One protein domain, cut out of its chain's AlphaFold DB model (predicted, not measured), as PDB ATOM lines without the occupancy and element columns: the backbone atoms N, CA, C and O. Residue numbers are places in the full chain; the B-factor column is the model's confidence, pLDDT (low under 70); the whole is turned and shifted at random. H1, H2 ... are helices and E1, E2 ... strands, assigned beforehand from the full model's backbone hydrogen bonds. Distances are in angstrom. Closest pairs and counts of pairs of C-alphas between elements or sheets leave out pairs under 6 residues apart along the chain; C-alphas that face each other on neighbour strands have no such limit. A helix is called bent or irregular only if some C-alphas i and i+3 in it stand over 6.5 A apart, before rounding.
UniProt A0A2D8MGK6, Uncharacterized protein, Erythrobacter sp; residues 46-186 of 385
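What this domain is: This is residues 46 to 186 of the 385 residues of an uncharacterized protein of Erythrobacter sp (UniProt A0A2D8MGK6). Two small sheets make two lobes side by side: the long strands E1 and E2 with the shorter E3 form a strongly twisted sheet, and the short strands E4, E5 and E6 form the smaller one. The bent helix H1 covers one face of the larger sheet with its arm H1a, H3 packs on E3 and E2, and H2 lies at the tip where E1 turns back into E2; H4 starts at E1 and runs on along E4, joining the lobes, while H5 lies at the far end of the smaller one. The printed part has 141 residues with five named helices and six named strands, in the order H1 E1 H2 E2 H3 E3 H4 E4 E5 H5 E6. Both sheets are mixed, in the orders E1 E2 E3 and E4 E5 E6, and the class is mixed, helices and strands. The whole is compact, with a radius of gyration of the C-alphas of 15.7 A and spans of 41 by 38 by 21 A.

How they stand to each other: In the larger sheet E1, residues 75 to 83, is antiparallel to E2, residues 93 to 100, at 161 degrees; N 79 and O 97 are 2.9 A apart, within hydrogen-bond range. E2 is the inner strand, and E3, residues 117 to 121, is parallel to it at 41 degrees, with N 98 and O 118 2.8 A apart. H1, residues 46 to 70, was assigned as one helix by its hydrogen bonds but is bent, with C-alphas 59 and 62 7.8 A apart. Its arms H1a, residues 46 to 59, and H1b, residues 62 to 70, are about perpendicular, but only just, at 73 degrees. H1a is on the sheet at a height of 10.4 A, over E1 and E2; its closest C-alpha pair with E1 is Ala 53 and Trp 80, 7.2 A. H1b is on the sheet too, with C-alphas of Lys 68 and Phe 75 6.7 A apart, its closest pair with E1. H3, residues 104 to 109, is on the sheet at a height of 7.4 A; E2, H3 and E3 form a strand-helix-strand unit, two parallel strands with a helix between, and its crossover is right-handed. H2, residues 87 to 90, is not on this sheet but is near H1a. H4, residues 126 to 140, is irregular, with C-alphas 127 and 130 7.8 A apart. It stands up from the larger sheet at 68 degrees, on the opposite face from H1a; the C-alphas of Gly 76 and Arg 126 are its closest pair with E1, 4.4 A. In the smaller sheet E4, residues 145 to 148, and E5, residues 156 to 159, are a hairpin, with N 148 and O 156 2.8 A apart; E6, residues 182 to 185, is parallel to E5, with N 159 and O 184 2.8 A apart. H4 and this sheet make two layers, a helix on one face of a sheet: H4 lies over E4 at a height of 7.8 A and runs along the strands, at 6 degrees to E4 on the local plane. H5, residues 163 to 172, only grazes this sheet with residues 163 to 166; E5, H5 and E6 form a second right-handed strand-helix-strand unit. The closest C-alphas of E1 and E6 are those of Glu 79 and Ala 182, 8.0 A. No helix touches another. Every O i to N i+4 pair is within hydrogen-bond range in H1a, H1b, H3 and H5; in H4 it is 9 of 11, and H2 is too short for such a pair.

Where its parts are: E1 spans 23.9 A from C-alpha 75 at (139.893, 141.472, 182.972), and E2 22.7 A. H1a begins at C-alpha 46, (157.679, 126.364, 169.490), and spans 19.9 A; H4 spans 21.0 A. E6 ends at C-alpha 185, (148.304, 119.406, 174.273).

The domain as a whole: The C-alphas of Pro 62 and Ala 172 are the two farthest apart, 43.1 A. The printed part has no cut and no long link. Its mean pLDDT is 93.1, and no printed residue is under 70.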
ATOM      1  N   GLN A  46     158.289 125.973 168.227       81.00
ATOM      2  CA  GLN A  46     157.679 126.364 169.490       81.00
ATOM      3  C   GLN A  46     158.627 127.216 170.339       81.00
ATOM      4  O   GLN A  46     158.200 128.250 170.849       81.00
ATOM      5  N   ASP A  47     159.919 126.875 170.396       83.12
ATOM      6  CA  ASP A  47     160.934 127.686 171.082       83.12
ATOM      7  C   ASP A  47     161.059 129.079 170.464       83.12
ATOM      8  O   ASP A  47     161.139 130.089 171.169       83.12
ATOM      9  N   ARG A  48     161.045 129.155 169.128       88.88
ATOM     10  CA  ARG A  48     161.101 130.436 168.415       88.88
ATOM     11  C   ARG A  48     159.836 131.268 168.637       88.88
ATOM     12  O   ARG A  48     159.951 132.461 168.915       88.88
ATOM     13  N   ARG A  49     158.647 130.654 168.579       89.94
ATOM     14  CA  ARG A  49     157.362 131.312 168.887       89.94
ATOM     15  C   ARG A  49     157.313 131.816 170.325       89.94
ATOM     16  O   ARG A  49     156.874 132.939 170.548       89.94
ATOM     17  N   TRP A  50     157.792 131.025 171.282       84.62
ATOM     18  CA  TRP A  50     157.837 131.414 172.689       84.62
ATOM     19  C   TRP A  50     158.731 132.640 172.900       84.62
ATOM     20  O   TRP A  50     158.262 133.660 173.396       84.62
ATOM     21  N   ARG A  51     159.964 132.614 172.376       87.38
ATOM     22  CA  ARG A  51     160.882 133.769 172.431       87.38
ATOM     23  C   ARG A  51     160.317 135.020 171.750       87.38
ATOM     24  O   ARG A  51     160.597 136.133 172.189       87.38
ATOM     25  N   PHE A  52     159.569 134.862 170.656       90.50
ATOM     26  CA  PHE A  52     158.912 135.984 169.982       90.50
ATOM     27  C   PHE A  52     157.778 136.567 170.837       90.50
ATOM     28  O   PHE A  52     157.703 137.783 171.007       90.50
ATOM     29  N   ALA A  53     156.918 135.705 171.388       86.94
ATOM     30  CA  ALA A  53     155.804 136.113 172.238       86.94
ATOM     31  C   ALA A  53     156.286 136.806 173.523       86.94
ATOM     32  O   ALA A  53     155.713 137.827 173.889       86.94
ATOM     33  N   ASP A  54     157.369 136.328 174.141       86.19
ATOM     34  CA  ASP A  54     157.962 136.961 175.325       86.19
ATOM     35  C   ASP A  54     158.422 138.392 175.031       86.19
ATOM     36  O   ASP A  54     158.041 139.327 175.735       86.19
ATOM     37  N   LYS A  55     159.155 138.605 173.928       89.75
ATOM     38  CA  LYS A  55     159.562 139.956 173.499       89.75
ATOM     39  C   LYS A  55     158.360 140.859 173.223       89.75
ATOM     40  O   LYS A  55     158.393 142.051 173.526       89.75
ATOM     41  N   LEU A  56     157.304 140.310 172.627       89.50
ATOM     42  CA  LEU A  56     156.083 141.053 172.327       89.50
ATOM     43  C   LEU A  56     155.324 141.434 173.608       89.50
ATOM     44  O   LEU A  56     154.847 142.563 173.738       89.50
ATOM     45  N   GLU A  57     155.246 140.519 174.575       87.31
ATOM     46  CA  GLU A  57     154.693 140.795 175.898       87.31
ATOM     47  C   GLU A  57     155.504 141.882 176.603       87.31
ATOM     48  O   GLU A  57     154.913 142.847 177.094       87.31
ATOM     49  N   GLU A  58     156.837 141.796 176.573       89.94
ATOM     50  CA  GLU A  58     157.737 142.795 177.151       89.94
ATOM     51  C   GLU A  58     157.498 144.202 176.593       89.94
ATOM     52  O   GLU A  58     157.363 145.162 177.358       89.94
ATOM     53  N   GLN A  59     157.362 144.329 175.270       93.06
ATOM     54  CA  GLN A  59     157.066 145.603 174.607       93.06
ATOM     55  C   GLN A  59     155.727 146.206 175.051       93.06
ATOM     56  O   GLN A  59     155.576 147.429 175.123       93.06
ATOM     57  N   HIS A  60     154.746 145.365 175.376       93.38
ATOM     58  CA  HIS A  60     153.403 145.798 175.755       93.38
ATOM     59  C   HIS A  60     153.139 145.790 177.267       93.38
ATOM     60  O   HIS A  60     152.082 146.269 177.698       93.38
ATOM     61  N   LEU A  61     154.107 145.369 178.090       91.44
ATOM     62  CA  LEU A  61     154.022 145.306 179.555       91.44
ATOM     63  C   LEU A  61     153.385 146.544 180.209       91.44
ATOM     64  O   LEU A  61     152.543 146.360 181.093       91.44
ATOM     65  N   PRO A  62     153.714 147.802 179.834       94.25
ATOM     66  CA  PRO A  62     153.099 148.973 180.459       94.25
ATOM     67  C   PRO A  62     151.576 149.011 180.290       94.25
ATOM     68  O   PRO A  62     150.847 149.269 181.248       94.25
ATOM     69  N   MET A  63     151.084 148.708 179.088       94.75
ATOM     70  CA  MET A  63     149.653 148.660 178.791       94.75
ATOM     71  C   MET A  63     148.984 147.509 179.548       94.75
ATOM     72  O   MET A  63     147.972 147.718 180.220       94.75
ATOM     73  N   LEU A  64     149.613 146.335 179.542       93.06
ATOM     74  CA  LEU A  64     149.120 145.142 180.223       93.06
ATOM     75  C   LEU A  64     149.027 145.318 181.744       93.06
ATOM     76  O   LEU A  64     148.058 144.894 182.375       93.06
ATOM     77  N   ARG A  65     149.998 146.012 182.347       93.19
ATOM     78  CA  ARG A  65     149.974 146.369 183.773       93.19
ATOM     79  C   ARG A  65     148.837 147.334 184.107       93.19
ATOM     80  O   ARG A  65     148.246 147.203 185.178       93.19
ATOM     81  N   ARG A  66     148.512 148.277 183.211       95.00
ATOM     82  CA  ARG A  66     147.353 149.172 183.384       95.00
ATOM     83  C   ARG A  66     146.039 148.404 183.310       95.00
ATOM     84  O   ARG A  66     145.231 148.584 184.209       95.00
ATOM     85  N   LEU A  67     145.870 147.509 182.331       93.75
ATOM     86  CA  LEU A  67     144.702 146.619 182.245       93.75
ATOM     87  C   LEU A  67     144.528 145.806 183.530       93.75
ATOM     88  O   LEU A  67     143.486 145.859 184.176       93.75
ATOM     89  N   LYS A  68     145.595 145.121 183.952       92.38
ATOM     90  CA  LYS A  68     145.620 144.292 185.161       92.38
ATOM     91  C   LYS A  68     145.190 145.046 186.425       92.38
ATOM     92  O   LYS A  68     144.587 144.439 187.304       92.38
ATOM     93  N   ARG A  69     145.534 146.332 186.540       93.81
ATOM     94  CA  ARG A  69     145.207 147.161 187.708       93.81
ATOM     95  C   ARG A  69     143.845 147.847 187.590       93.81
ATOM     96  O   ARG A  69     143.144 147.939 188.586       93.81
ATOM     97  N   GLY A  70     143.509 148.364 186.411       95.38
ATOM     98  CA  GLY A  70     142.306 149.167 186.181       95.38
ATOM     99  C   GLY A  70     141.034 148.342 186.018       95.38
ATOM    100  O   GLY A  70     139.952 148.843 186.287       95.38
ATOM    101  N   GLU A  71     141.158 147.073 185.629       96.69
ATOM    102  CA  GLU A  71     140.031 146.182 185.335       96.69
ATOM    103  C   GLU A  71     139.985 144.985 186.300       96.69
ATOM    104  O   GLU A  71     139.710 143.850 185.899       96.69
ATOM    105  N   ILE A  72     140.292 145.206 187.584       94.62
ATOM    106  CA  ILE A  72     140.150 144.168 188.618       94.62
ATOM    107  C   ILE A  72     138.690 143.702 188.655       94.62
ATOM    108  O   ILE A  72     137.772 144.514 188.696       94.62
ATOM    109  N   GLY A  73     138.480 142.385 188.610       94.44
ATOM    110  CA  GLY A  73     137.145 141.788 188.542       94.44
ATOM    111  C   GLY A  73     136.487 141.835 187.157       94.44
ATOM    112  O   GLY A  73     135.399 141.299 187.009       94.44
ATOM    113  N   ASN A  74     137.129 142.419 186.138       97.25
ATOM    114  CA  ASN A  74     136.620 142.443 184.761       97.25
ATOM    115  C   ASN A  74     137.576 141.764 183.768       97.25
ATOM    116  O   ASN A  74     137.146 140.978 182.929       97.25
ATOM    117  N   PHE A  75     138.877 142.033 183.863       97.12
ATOM    118  CA  PHE A  75     139.893 141.472 182.972       97.12
ATOM    119  C   PHE A  75     140.185 140.005 183.304       97.12
ATOM    120  O   PHE A  75     140.485 139.681 184.450       97.12
ATOM    121  N   GLY A  76     140.122 139.129 182.299       94.94
ATOM    122  CA  GLY A  76     140.299 137.673 182.389       94.94
ATOM    123  C   GLY A  76     141.684 137.154 181.983       94.94
ATOM    124  O   GLY A  76     141.930 135.953 182.093       94.94
ATOM    125  N   GLY A  77     142.585 138.039 181.540       94.62
ATOM    126  CA  GLY A  77     143.926 137.704 181.047       94.62
ATOM    127  C   GLY A  77     144.074 137.864 179.530       94.62
ATOM    128  O   GLY A  77     143.119 138.220 178.834       94.62
ATOM    129  N   ILE A  78     145.289 137.616 179.030       94.12
ATOM    130  CA  ILE A  78     145.595 137.599 177.591       94.12
ATOM    131  C   ILE A  78     146.040 136.223 177.118       94.12
ATOM    132  O   ILE A  78     146.769 135.509 177.798       94.12
ATOM    133  N   GLU A  79     145.616 135.867 175.917       92.44
ATOM    134  CA  GLU A  79     146.086 134.694 175.201       92.44
ATOM    135  C   GLU A  79     146.787 135.129 173.914       92.44
ATOM    136  O   GLU A  79     146.207 135.840 173.092       92.44
ATOM    137  N   TRP A  80     148.027 134.682 173.725       91.06
ATOM    138  CA  TRP A  80     148.741 134.844 172.464       91.06
ATOM    139  C   TRP A  80     148.339 133.725 171.508       91.06
ATOM    140  O   TRP A  80     148.751 132.577 171.675       91.06
ATOM    141  N   ARG A  81     147.518 134.057 170.511       91.06
ATOM    142  CA  ARG A  81     147.037 133.106 169.510       91.06
ATOM    143  C   ARG A  81     147.865 133.194 168.241       91.06
ATOM    144  O   ARG A  81     147.925 134.249 167.612       91.06
ATOM    145  N   TRP A  82     148.469 132.069 167.879       90.19
ATOM    146  CA  TRP A  82     149.229 131.905 166.648       90.19
ATOM    147  C   TRP A  82     148.349 131.345 165.534       90.19
ATOM    148  O   TRP A  82     147.474 130.512 165.774       90.19
ATOM    149  N   ARG A  83     148.617 131.777 164.307       92.06
ATOM    150  CA  ARG A  83     148.121 131.159 163.081       92.06
ATOM    151  C   ARG A  83     149.316 130.870 162.190       92.06
ATOM    152  O   ARG A  83     150.108 131.775 161.932       92.06
ATOM    153  N   ASP A  84     149.434 129.627 161.740       89.19
ATOM    154  CA  ASP A  84     150.512 129.209 160.847       89.19
ATOM    155  C   ASP A  84     150.492 130.017 159.543       89.19
ATOM    156  O   ASP A  84     149.429 130.379 159.033       89.19
ATOM    157  N   GLY A  85     151.679 130.323 159.026       89.31
ATOM    158  CA  GLY A  85     151.854 131.150 157.839       89.31
ATOM    159  C   GLY A  85     153.324 131.503 157.597       89.31
ATOM    160  O   GLY A  85     154.163 131.271 158.474       89.31
ATOM    161  N   PRO A  86     153.663 132.027 156.407       90.88
ATOM    162  CA  PRO A  86     155.033 132.399 156.057       90.88
ATOM    163  C   PRO A  86     155.527 133.672 156.767       90.88
ATOM    164  O   PRO A  86     156.719 133.973 156.723       90.88
ATOM    165  N   GLU A  87     154.642 134.438 157.405       91.44
ATOM    166  CA  GLU A  87     154.975 135.692 158.077       91.44
ATOM    167  C   GLU A  87     155.921 135.487 159.270       91.44
ATOM    168  O   GLU A  87     156.018 134.394 159.833       91.44
ATOM    169  N   ASN A  88     156.600 136.567 159.680       87.12
ATOM    170  CA  ASN A  88     157.547 136.573 160.801       87.12
ATOM    171  C   ASN A  88     158.584 135.442 160.689       87.12
ATOM    172  O   ASN A  88     158.747 134.663 161.621       87.12
ATOM    173  N   ASP A  89     159.240 135.314 159.533       86.94
ATOM    174  CA  ASP A  89     160.246 134.276 159.255       86.94
ATOM    175  C   ASP A  89     159.724 132.838 159.453       86.94
ATOM    176  O   ASP A  89     160.405 131.960 159.996       86.94
ATOM    177  N   GLY A  90     158.483 132.595 159.020       86.44
ATOM    178  CA  GLY A  90     157.819 131.297 159.133       86.44
ATOM    179  C   GLY A  90     157.277 130.980 160.529       86.44
ATOM    180  O   GLY A  90     156.925 129.832 160.797       86.44
ATOM    181  N   LEU A  91     157.198 131.965 161.432       88.44
ATOM    182  CA  LEU A  91     156.484 131.815 162.704       88.44
ATOM    183  C   LEU A  91     154.966 131.919 162.532       88.44
ATOM    184  O   LEU A  91     154.228 131.453 163.403       88.44
ATOM    185  N   GLY A  92     154.498 132.504 161.432       91.81
ATOM    186  CA  GLY A  92     153.098 132.821 161.194       91.81
ATOM    187  C   GLY A  92     152.678 134.129 161.858       91.81
ATOM    188  O   GLY A  92     153.502 134.961 162.242       91.81
ATOM    189  N   THR A  93     151.373 134.335 161.995       92.69
ATOM    190  CA  THR A  93     150.800 135.559 162.575       92.69
ATOM    191  C   THR A  93     150.402 135.350 164.032       92.69
ATOM    192  O   THR A  93     150.012 134.253 164.429       92.69
ATOM    193  N   ILE A  94     150.500 136.410 164.838       93.56
ATOM    194  CA  ILE A  94     150.158 136.408 166.265       93.56
ATOM    195  C   ILE A  94     149.088 137.461 166.557       93.56
ATOM    196  O   ILE A  94     149.079 138.547 165.981       93.56
ATOM    197  N   THR A  95     148.170 137.143 167.464       94.69
ATOM    198  CA  THR A  95     147.162 138.071 167.986       94.69
ATOM    199  C   THR A  95     147.084 137.940 169.501       94.69
ATOM    200  O   THR A  95     147.026 136.828 170.026       94.69
ATOM    201  N   GLY A  96     147.073 139.068 170.211       94.56
ATOM    202  CA  GLY A  96     146.857 139.110 171.656       94.56
ATOM    203  C   GLY A  96     145.370 139.221 171.970       94.56
ATOM    204  O   GLY A  96     144.792 140.302 171.868       94.56
ATOM    205  N   VAL A  97     144.728 138.124 172.354       96.19
ATOM    206  CA  VAL A  97     143.305 138.143 172.701       96.19
ATOM    207  C   VAL A  97     143.139 138.515 174.166       96.19
ATOM    208  O   VAL A  97     143.540 137.762 175.049       96.19
ATOM    209  N   ALA A  98     142.556 139.685 174.420       96.81
ATOM    210  CA  ALA A  98     142.285 140.211 175.751       96.81
ATOM    211  C   ALA A  98     140.849 139.894 176.170       96.81
ATOM    212  O   ALA A  98     139.886 140.339 175.542       96.81
ATOM    213  N   TYR A  99     140.718 139.135 177.253       97.69
ATOM    214  CA  TYR A  99     139.430 138.669 177.743       97.69
ATOM    215  C   TYR A  99     138.852 139.605 178.801       97.69
ATOM    216  O   TYR A  99     139.558 140.010 179.725       97.69
ATOM    217  N   PHE A 100     137.558 139.905 178.698       98.19
ATOM    218  CA  PHE A 100     136.817 140.719 179.663       98.19
ATOM    219  C   PHE A 100     135.443 140.112 179.949       98.19
ATOM    220  O   PHE A 100     134.809 139.577 179.041       98.19
ATOM    221  N   LEU A 101     134.964 140.214 181.189       97.56
ATOM    222  CA  LEU A 101     133.599 139.811 181.544       97.56
ATOM    223  C   LEU A 101     132.561 140.773 180.960       97.56
ATOM    224  O   LEU A 101     131.535 140.340 180.441       97.56
ATOM    225  N   ASN A 102     132.849 142.073 181.016       97.12
ATOM    226  CA  ASN A 102     131.925 143.135 180.653       97.12
ATOM    227  C   ASN A 102     132.522 144.029 179.563       97.12
ATOM    228  O   ASN A 102     133.675 144.462 179.639       97.12
ATOM    229  N   GLU A 103     131.700 144.316 178.553       97.12
ATOM    230  CA  GLU A 103     131.990 145.244 177.454       97.12
ATOM    231  C   GLU A 103     133.412 145.119 176.852       97.12
ATOM    232  O   GLU A 103     134.170 146.098 176.852       97.12
ATOM    233  N   PRO A 104     133.812 143.951 176.302       97.19
ATOM    234  CA  PRO A 104     135.202 143.700 175.905       97.19
ATOM    235  C   PRO A 104     135.795 144.764 174.970       97.19
ATOM    236  O   PRO A 104     136.897 145.268 175.196       97.19
ATOM    237  N   ALA A 105     135.049 145.157 173.934       97.50
ATOM    238  CA  ALA A 105     135.519 146.122 172.942       97.50
ATOM    239  C   ALA A 105     135.592 147.560 173.475       97.50
ATOM    240  O   ALA A 105     136.494 148.313 173.105       97.50
ATOM    241  N   ALA A 106     134.651 147.971 174.331       97.44
ATOM    242  CA  ALA A 106     134.696 149.296 174.945       97.44
ATOM    243  C   ALA A 106     135.859 149.386 175.936       97.44
ATOM    244  O   ALA A 106     136.632 150.341 175.879       97.44
ATOM    245  N   THR A 107     136.035 148.349 176.758       97.31
ATOM    246  CA  THR A 107     137.113 148.271 177.743       97.31
ATOM    247  C   THR A 107     138.484 148.313 177.074       97.31
ATOM    248  O   THR A 107     139.275 149.195 177.400       97.31
ATOM    249  N   LEU A 108     138.765 147.446 176.091       97.44
ATOM    250  CA  LEU A 108     140.083 147.391 175.445       97.44
ATOM    251  C   LEU A 108     140.482 148.724 174.786       97.44
ATOM    252  O   LEU A 108     141.627 149.161 174.932       97.44
ATOM    253  N   ARG A 109     139.529 149.412 174.138       97.19
ATOM    254  CA  ARG A 109     139.759 150.713 173.480       97.19
ATOM    255  C   ARG A 109     140.225 151.812 174.437       97.19
ATOM    256  O   ARG A 109     140.903 152.734 173.992       97.19
ATOM    257  N   ARG A 110     139.927 151.714 175.740       96.88
ATOM    258  CA  ARG A 110     140.454 152.650 176.754       96.88
ATOM    259  C   ARG A 110     141.965 152.513 176.962       96.88
ATOM    260  O   ARG A 110     142.599 153.452 177.436       96.88
ATOM    261  N   TYR A 111     142.545 151.357 176.631       96.25
ATOM    262  CA  TYR A 111     143.946 151.038 176.922       96.25
ATOM    263  C   TYR A 111     144.833 150.984 175.679       96.25
ATOM    264  O   TYR A 111     146.029 151.272 175.792       96.25
ATOM    265  N   THR A 112     144.283 150.607 174.520       95.88
ATOM    266  CA  THR A 112     145.033 150.505 173.262       95.88
ATOM    267  C   THR A 112     144.123 150.582 172.032       95.88
ATOM    268  O   THR A 112     143.001 150.085 172.045       95.88
ATOM    269  N   GLY A 113     144.637 151.184 170.956       94.19
ATOM    270  CA  GLY A 113     144.071 151.112 169.602       94.19
ATOM    271  C   GLY A 113     144.881 150.215 168.658       94.19
ATOM    272  O   GLY A 113     144.627 150.212 167.457       94.19
ATOM    273  N   ASN A 114     145.888 149.497 169.172       94.44
ATOM    274  CA  ASN A 114     146.755 148.644 168.362       94.44
ATOM    275  C   ASN A 114     145.976 147.405 167.865       94.44
ATOM    276  O   ASN A 114     145.484 146.646 168.707       94.44
ATOM    277  N   PRO A 115     145.905 147.157 166.540       94.00
ATOM    278  CA  PRO A 115     145.159 146.036 165.961       94.00
ATOM    279  C   PRO A 115     145.713 144.650 166.322       94.00
ATOM    280  O   PRO A 115     145.028 143.654 166.107       94.00
ATOM    281  N   LEU A 116     146.920 144.571 166.896       94.44
ATOM    282  CA  LEU A 116     147.469 143.343 167.474       94.44
ATOM    283  C   LEU A 116     146.552 142.743 168.551       94.44
ATOM    284  O   LEU A 116     146.546 141.526 168.745       94.44
ATOM    285  N   PHE A 117     145.817 143.594 169.272       96.38
ATOM    286  CA  PHE A 117     144.968 143.170 170.374       96.38
ATOM    287  C   PHE A 117     143.510 143.083 169.953       96.38
ATOM    288  O   PHE A 117     142.945 144.032 169.407       96.38
ATOM    289  N   GLN A 118     142.881 141.957 170.278       97.38
ATOM    290  CA  GLN A 118     141.464 141.734 170.026       97.38
ATOM    291  C   GLN A 118     140.715 141.503 171.337       97.38
ATOM    292  O   GLN A 118     141.198 140.760 172.192       97.38
ATOM    293  N   PRO A 119     139.541 142.124 171.521       97.69
ATOM    294  CA  PRO A 119     138.732 141.905 172.705       97.69
ATOM    295  C   PRO A 119     137.912 140.612 172.571       97.69
ATOM    296  O   PRO A 119     137.377 140.323 171.502       97.69
ATOM    297  N   ALA A 120     137.753 139.871 173.664       97.88
ATOM    298  CA  ALA A 120     136.899 138.686 173.731       97.88
ATOM    299  C   ALA A 120     136.141 138.600 175.064       97.88
ATOM    300  O   ALA A 120     136.566 139.159 176.076       97.88
ATOM    301  N   THR A 121     135.017 137.882 175.065       98.00
ATOM    302  CA  THR A 121     134.231 137.630 176.281       98.00
ATOM    303  C   THR A 121     134.893 136.547 177.126       98.00
ATOM    304  O   THR A 121     135.198 135.461 176.632       98.00
ATOM    305  N   ALA A 122     135.116 136.844 178.404       97.00
ATOM    306  CA  ALA A 122     135.650 135.912 179.387       97.00
ATOM    307  C   ALA A 122     134.534 135.061 180.012       97.00
ATOM    308  O   ALA A 122     133.403 135.518 180.153       97.00
ATOM    309  N   GLY A 123     134.870 133.847 180.448       96.62
ATOM    310  CA  GLY A 123     134.029 133.059 181.354       96.62
ATOM    311  C   GLY A 123     134.299 133.351 182.833       96.62
ATOM    312  O   GLY A 123     133.474 133.021 183.678       96.62
ATOM    313  N   PHE A 124     135.444 133.960 183.157       96.75
ATOM    314  CA  PHE A 124     135.829 134.337 184.521       96.75
ATOM    315  C   PHE A 124     136.852 135.481 184.522       96.75
ATOM    316  O   PHE A 124     137.589 135.676 183.550       96.75
ATOM    317  N   ALA A 125     136.926 136.220 185.630       95.62
ATOM    318  CA  ALA A 125     137.923 137.264 185.834       95.62
ATOM    319  C   ALA A 125     139.274 136.689 186.281       95.62
ATOM    320  O   ALA A 125     139.373 135.596 186.832       95.62
ATOM    321  N   ARG A 126     140.338 137.476 186.120       93.44
ATOM    322  CA  ARG A 126     141.704 137.105 186.504       93.44
ATOM    323  C   ARG A 126     141.843 136.745 187.989       93.44
ATOM    324  O   ARG A 126     142.699 135.945 188.344       93.44
ATOM    325  N   THR A 127     141.002 137.315 188.846       92.81
ATOM    326  CA  THR A 127     140.932 137.010 190.284       92.81
ATOM    327  C   THR A 127     140.532 135.565 190.580       92.81
ATOM    328  O   THR A 127     140.893 135.054 191.632       92.81
ATOM    329  N   ASP A 128     139.846 134.899 189.648       95.31
ATOM    330  CA  ASP A 128     139.345 133.530 189.795       95.31
ATOM    331  C   ASP A 128     140.214 132.477 189.090       95.31
ATOM    332  O   ASP A 128     139.900 131.290 189.144       95.31
ATOM    333  N   GLN A 129     141.305 132.884 188.428       94.38
ATOM    334  CA  GLN A 129     142.117 132.009 187.572       94.38
ATOM    335  C   GLN A 129     142.627 130.751 188.278       94.38
ATOM    336  O   GLN A 129     142.495 129.662 187.725       94.38
ATOM    337  N   ASP A 130     143.204 130.901 189.474       93.94
ATOM    338  CA  ASP A 130     143.777 129.778 190.232       93.94
ATOM    339  C   ASP A 130     142.709 128.750 190.602       93.94
ATOM    340  O   ASP A 130     142.832 127.572 190.265       93.94
ATOM    341  N   ARG A 131     141.609 129.222 191.193       95.50
ATOM    342  CA  ARG A 131     140.476 128.381 191.576       95.50
ATOM    343  C   ARG A 131     139.883 127.653 190.367       95.50
ATOM    344  O   ARG A 131     139.761 126.435 190.400       95.50
ATOM    345  N   ILE A 132     139.563 128.376 189.291       95.94
ATOM    346  CA  ILE A 132     138.924 127.792 188.104       95.94
ATOM    347  C   ILE A 132     139.839 126.775 187.416       95.94
ATOM    348  O   ILE A 132     139.368 125.716 187.007       95.94
ATOM    349  N   ALA A 133     141.136 127.063 187.276       96.06
ATOM    350  CA  ALA A 133     142.057 126.131 186.629       96.06
ATOM    351  C   ALA A 133     142.208 124.828 187.427       96.06
ATOM    352  O   ALA A 133     142.227 123.757 186.828       96.06
ATOM    353  N   ARG A 134     142.267 124.905 188.763       95.81
ATOM    354  CA  ARG A 134     142.315 123.721 189.637       95.81
ATOM    355  C   ARG A 134     141.016 122.930 189.591       95.81
ATOM    356  O   ARG A 134     141.057 121.750 189.285       95.81
ATOM    357  N   GLU A 135     139.870 123.596 189.752       96.19
ATOM    358  CA  GLU A 135     138.551 122.956 189.645       96.19
ATOM    359  C   GLU A 135     138.388 122.206 188.313       96.19
ATOM    360  O   GLU A 135     137.824 121.114 188.278       96.19
ATOM    361  N   TRP A 136     138.886 122.769 187.206       96.94
ATOM    362  CA  TRP A 136     138.865 122.089 185.911       96.94
ATOM    363  C   TRP A 136     139.892 120.968 185.791       96.94
ATOM    364  O   TRP A 136     139.551 119.945 185.202       96.94
ATOM    365  N   ALA A 137     141.107 121.127 186.317       95.31
ATOM    366  CA  ALA A 137     142.096 120.052 186.332       95.31
ATOM    367  C   ALA A 137     141.566 118.838 187.109       95.31
ATOM    368  O   ALA A 137     141.517 117.745 186.549       95.31
ATOM    369  N   ASP A 138     141.039 119.058 188.315       95.12
ATOM    370  CA  ASP A 138     140.452 118.020 189.169       95.12
ATOM    371  C   ASP A 138     139.236 117.368 188.490       95.12
ATOM    372  O   ASP A 138     139.056 116.151 188.514       95.12
ATOM    373  N   ARG A 139     138.396 118.175 187.824       95.25
ATOM    374  CA  ARG A 139     137.233 117.678 187.075       95.25
ATOM    375  C   ARG A 139     137.621 116.817 185.875       95.25
ATOM    376  O   ARG A 139     136.859 115.915 185.521       95.25
ATOM    377  N   ILE A 140     138.731 117.139 185.212       94.12
ATOM    378  CA  ILE A 140     139.248 116.358 184.085       94.12
ATOM    379  C   ILE A 140     139.888 115.066 184.598       94.12
ATOM    380  O   ILE A 140     139.624 114.006 184.033       94.12
ATOM    381  N   GLY A 141     140.664 115.151 185.675       90.31
ATOM    382  CA  GLY A 141     141.204 114.011 186.402       90.31
ATOM    383  C   GLY A 141     142.699 114.127 186.687       90.31
ATOM    384  O   GLY A 141     143.484 114.613 185.860       90.31
ATOM    385  N   ASP A 142     143.082 113.607 187.850       80.50
ATOM    386  CA  ASP A 142     144.474 113.472 188.268       80.50
ATOM    387  C   ASP A 142     145.264 112.615 187.270       80.50
ATOM    388  O   ASP A 142     144.770 111.624 186.734       80.50
ATOM    389  N   GLY A 143     146.498 113.025 186.972       79.25
ATOM    390  CA  GLY A 143     147.357 112.361 185.983       79.25
ATOM    391  C   GLY A 143     146.998 112.644 184.516       79.25
ATOM    392  O   GLY A 143     147.830 112.414 183.644       79.25
ATOM    393  N   ILE A 144     145.816 113.205 184.236       88.62
ATOM    394  CA  ILE A 144     145.385 113.603 182.885       88.62
ATOM    395  C   ILE A 144     145.577 115.104 182.663       88.62
ATOM    396  O   ILE A 144     145.991 115.523 181.579       88.62
ATOM    397  N   ALA A 145     145.257 115.913 183.670       92.31
ATOM    398  CA  ALA A 145     145.270 117.364 183.585       92.31
ATOM    399  C   ALA A 145     146.143 117.986 184.677       92.31
ATOM    400  O   ALA A 145     146.077 117.600 185.838       92.31
ATOM    401  N   SER A 146     146.933 119.001 184.315       92.06
ATOM    402  CA  SER A 146     147.646 119.834 185.293       92.06
ATOM    403  C   SER A 146     147.439 121.325 185.019       92.06
ATOM    404  O   SER A 146     147.552 121.753 183.864       92.06
ATOM    405  N   PRO A 147     147.136 122.138 186.049       94.00
ATOM    406  CA  PRO A 147     146.936 123.568 185.875       94.00
ATOM    407  C   PRO A 147     148.274 124.309 185.756       94.00
ATOM    408  O   PRO A 147     149.264 123.963 186.401       94.00
ATOM    409  N   GLY A 148     148.288 125.377 184.963       91.50
ATOM    410  CA  GLY A 148     149.410 126.297 184.826       91.50
ATOM    411  C   GLY A 148     148.959 127.752 184.728       91.50
ATOM    412  O   GLY A 148     147.840 128.056 184.302       91.50
ATOM    413  N   PHE A 149     149.841 128.662 185.147       88.56
ATOM    414  CA  PHE A 149     149.505 130.069 185.361       88.56
ATOM    415  C   PHE A 149     150.539 131.009 184.757       88.56
ATOM    416  O   PHE A 149     151.745 130.839 184.934       88.56
ATOM    417  N   GLY A 150     150.047 132.044 184.080       81.44
ATOM    418  CA  GLY A 150     150.840 133.182 183.633       81.44
ATOM    419  C   GLY A 150     150.609 134.394 184.535       81.44
ATOM    420  O   GLY A 150     149.587 134.512 185.205       81.44
ATOM    421  N   ASN A 151     151.540 135.347 184.537       82.62
ATOM    422  CA  ASN A 151     151.382 136.578 185.320       82.62
ATOM    423  C   ASN A 151     150.238 137.466 184.780       82.62
ATOM    424  O   ASN A 151     149.393 137.965 185.540       82.62
ATOM    425  N   ILE A 152     150.243 137.676 183.460       86.88
ATOM    426  CA  ILE A 152     149.259 138.470 182.703       86.88
ATOM    427  C   ILE A 152     148.374 137.571 181.829       86.88
ATOM    428  O   ILE A 152     147.234 137.931 181.520       86.88
ATOM    429  N   GLY A 153     148.890 136.399 181.459       90.19
ATOM    430  CA  GLY A 153     148.210 135.457 180.588       90.19
ATOM    431  C   GLY A 153     146.928 134.858 181.174       90.19
ATOM    432  O   GLY A 153     146.645 134.951 182.370       90.19
ATOM    433  N   VAL A 154     146.150 134.225 180.302       94.12
ATOM    434  CA  VAL A 154     145.109 133.275 180.709       94.12
ATOM    435  C   VAL A 154     145.742 132.042 181.378       94.12
ATOM    436  O   VAL A 154     146.879 131.687 181.046       94.12
ATOM    437  N   PRO A 155     145.045 131.376 182.314       95.69
ATOM    438  CA  PRO A 155     145.489 130.098 182.840       95.69
ATOM    439  C   PRO A 155     145.373 129.037 181.745       95.69
ATOM    440  O   PRO A 155     144.599 129.182 180.790       95.69
ATOM    441  N   TRP A 156     146.124 127.957 181.896       95.06
ATOM    442  CA  TRP A 156     146.037 126.819 180.994       95.06
ATOM    443  C   TRP A 156     145.965 125.500 181.750       95.06
ATOM    444  O   TRP A 156     146.391 125.406 182.898       95.06
ATOM    445  N   ILE A 157     145.449 124.478 181.075       95.50
ATOM    446  CA  ILE A 157     145.500 123.086 181.503       95.50
ATOM    447  C   ILE A 157     146.399 122.340 180.520       95.50
ATOM    448  O   ILE A 157     146.118 122.335 179.320       95.50
ATOM    449  N   ASN A 158     147.481 121.732 181.007       93.38
ATOM    450  CA  ASN A 158     148.234 120.771 180.206       93.38
ATOM    451  C   ASN A 158     147.480 119.442 180.217       93.38
ATOM    452  O   ASN A 158     147.154 118.941 181.292       93.38
ATOM    453  N   ILE A 159     147.222 118.891 179.036       93.75
ATOM    454  CA  ILE A 159     146.507 117.636 178.828       93.75
ATOM    455  C   ILE A 159     147.515 116.560 178.420       93.75
ATOM    456  O   ILE A 159     148.230 116.715 177.430       93.75
ATOM    457  N   ALA A 160     147.564 115.479 179.194       91.44
ATOM    458  CA  ALA A 160     148.446 114.333 178.971       91.44
ATOM    459  C   ALA A 160     147.870 113.303 177.981       91.44
ATOM    460  O   ALA A 160     148.558 112.349 177.627       91.44
ATOM    461  N   LEU A 161     146.621 113.482 177.540       92.12
ATOM    462  CA  LEU A 161     145.945 112.611 176.578       92.12
ATOM    463  C   LEU A 161     146.117 113.093 175.132       92.12
ATOM    464  O   LEU A 161     146.233 114.304 174.898       92.12
ATOM    465  N   PRO A 162     146.009 112.176 174.153       91.19
ATOM    466  CA  PRO A 162     145.801 112.549 172.761       91.19
ATOM    467  C   PRO A 162     144.578 113.468 172.618       91.19
ATOM    468  O   PRO A 162     143.536 113.257 173.252       91.19
ATOM    469  N   ARG A 163     144.654 114.478 171.743       92.62
ATOM    470  CA  ARG A 163     143.568 115.461 171.574       92.62
ATOM    471  C   ARG A 163     142.236 114.824 171.199       92.62
ATOM    472  O   ARG A 163     141.202 115.231 171.721       92.62
ATOM    473  N   ALA A 164     142.254 113.835 170.308       91.88
ATOM    474  CA  ALA A 164     141.041 113.150 169.869       91.88
ATOM    475  C   ALA A 164     140.312 112.465 171.039       91.88
ATOM    476  O   ALA A 164     139.088 112.560 171.145       91.88
ATOM    477  N   GLU A 165     141.059 111.838 171.950       92.19
ATOM    478  CA  GLU A 165     140.504 111.188 173.139       92.19
ATOM    479  C   GLU A 165     139.933 112.209 174.122       92.19
ATOM    480  O   GLU A 165     138.818 112.043 174.623       92.19
ATOM    481  N   PHE A 166     140.648 113.316 174.337       94.75
ATOM    482  CA  PHE A 166     140.147 114.403 175.169       94.75
ATOM    483  C   PHE A 166     138.843 114.998 174.618       94.75
ATOM    484  O   PHE A 166     137.894 115.204 175.375       94.75
ATOM    485  N   GLU A 167     138.752 115.257 173.312       94.88
ATOM    486  CA  GLU A 167     137.536 115.820 172.707       94.88
ATOM    487  C   GLU A 167     136.360 114.828 172.737       94.88
ATOM    488  O   GLU A 167     135.212 115.233 172.962       94.88
ATOM    489  N   ALA A 168     136.624 113.524 172.596       94.94
ATOM    490  CA  ALA A 168     135.614 112.486 172.788       94.94
ATOM    491  C   ALA A 168     135.080 112.489 174.231       94.94
ATOM    492  O   ALA A 168     133.863 112.524 174.446       94.94
ATOM    493  N   MET A 169     135.974 112.548 175.225       94.12
ATOM    494  CA  MET A 169     135.612 112.657 176.640       94.12
ATOM    495  C   MET A 169     134.815 113.936 176.923       94.12
ATOM    496  O   MET A 169     133.749 113.881 177.544       94.12
ATOM    497  N   ARG A 170     135.285 115.084 176.425       95.38
ATOM    498  CA  ARG A 170     134.620 116.384 176.567       95.38
ATOM    499  C   ARG A 170     133.199 116.348 176.010       95.38
ATOM    500  O   ARG A 170     132.277 116.842 176.662       95.38
ATOM    501  N   THR A 171     133.014 115.746 174.837       96.12
ATOM    502  CA  THR A 171     131.706 115.600 174.185       96.12
ATOM    503  C   THR A 171     130.786 114.692 174.997       96.12
ATOM    504  O   THR A 171     129.665 115.085 175.324       96.12
ATOM    505  N   ALA A 172     131.272 113.514 175.396       96.25
ATOM    506  CA  ALA A 172     130.507 112.554 176.189       96.25
ATOM    507  C   ALA A 172     130.057 113.141 177.538       96.25
ATOM    508  O   ALA A 172     128.918 112.943 177.964       96.25
ATOM    509  N   LYS A 173     130.928 113.916 178.192       96.19
ATOM    510  CA  LYS A 173     130.655 114.575 179.477       96.19
ATOM    511  C   LYS A 173     129.963 115.936 179.339       96.19
ATOM    512  O   LYS A 173     129.633 116.546 180.357       96.19
ATOM    513  N   ARG A 174     129.734 116.412 178.107       96.25
ATOM    514  CA  ARG A 174     129.133 117.720 177.785       96.25
ATOM    515  C   ARG A 174     129.829 118.881 178.501       96.25
ATOM    516  O   ARG A 174     129.185 119.769 179.060       96.25
ATOM    517  N   TRP A 175     131.159 118.863 178.524       95.81
ATOM    518  CA  TRP A 175     131.942 119.886 179.207       95.81
ATOM    519  C   TRP A 175     131.989 121.200 178.418       95.81
ATOM    520  O   TRP A 175     132.547 121.285 177.320       95.81
ATOM    521  N   ALA A 176     131.452 122.251 179.036       93.81
ATOM    522  CA  ALA A 176     131.554 123.630 178.574       93.81
ATOM    523  C   ALA A 176     132.775 124.312 179.211       93.81
ATOM    524  O   ALA A 176     132.666 124.979 180.238       93.81
ATOM    525  N   ILE A 177     133.948 124.094 178.614       94.81
ATOM    526  CA  ILE A 177     135.213 124.687 179.068       94.81
ATOM    527  C   ILE A 177     135.175 126.207 178.816       94.81
ATOM    528  O   ILE A 177     134.824 126.613 177.704       94.81
ATOM    529  N   PRO A 178     135.505 127.055 179.813       96.25
ATOM    530  CA  PRO A 178     135.493 128.504 179.649       96.25
ATOM    531  C   PRO A 178     136.422 128.981 178.522       96.25
ATOM    532  O   PRO A 178     137.513 128.435 178.362       96.25
ATOM    533  N   PRO A 179     136.056 130.044 177.785       94.62
ATOM    534  CA  PRO A 179     136.819 130.500 176.621       94.62
ATOM    535  C   PRO A 179     138.226 130.995 176.978       94.62
ATOM    536  O   PRO A 179     139.149 130.833 176.191       94.62
ATOM    537  N   ASN A 180     138.402 131.572 178.168       95.56
ATOM    538  CA  ASN A 180     139.689 132.057 178.661       95.56
ATOM    539  C   ASN A 180     140.413 131.046 179.568       95.56
ATOM    540  O   ASN A 180     141.193 131.458 180.421       95.56
ATOM    541  N   LEU A 181     140.161 129.743 179.392       96.44
ATOM    542  CA  LEU A 181     140.965 128.651 179.946       96.44
ATOM    543  C   LEU A 181     141.611 127.884 178.786       96.44
ATOM    544  O   LEU A 181     140.935 127.152 178.066       96.44
ATOM    545  N   ALA A 182     142.914 128.070 178.586       94.06
ATOM    546  CA  ALA A 182     143.607 127.472 177.450       94.06
ATOM    547  C   ALA A 182     143.868 125.975 177.676       94.06
ATOM    548  O   ALA A 182     144.309 125.567 178.747       94.06
ATOM    549  N   LEU A 183     143.658 125.151 176.652       94.25
ATOM    550  CA  LEU A 183     144.027 123.735 176.678       94.25
ATOM    551  C   LEU A 183     145.328 123.542 175.904       94.25
ATOM    552  O   LEU A 183     145.402 123.871 174.719       94.25
ATOM    553  N   ARG A 184     146.355 123.017 176.571       90.94
ATOM    554  CA  ARG A 184     147.658 122.732 175.969       90.94
ATOM    555  C   ARG A 184     147.837 121.234 175.833       90.94
ATOM    556  O   ARG A 184     147.830 120.516 176.825       90.94
ATOM    557  N   PHE A 185     148.020 120.794 174.601       89.62
ATOM    558  CA  PHE A 185     148.304 119.406 174.273       89.62
ATOM    559  C   PHE A 185     149.778 119.299 173.919       89.62
ATOM    560  O   PHE A 185     150.319 120.181 173.249       89.62
ATOM    561  N   SER A 186     150.416 118.240 174.398       84.56
ATOM    562  CA  SER A 186     151.787 117.920 174.022       84.56
ATOM    563  C   SER A 186     151.793 117.182 172.687       84.56
ATOM    564  O   SER A 186     151.017 116.246 172.509       84.56
TER     565      SER A 186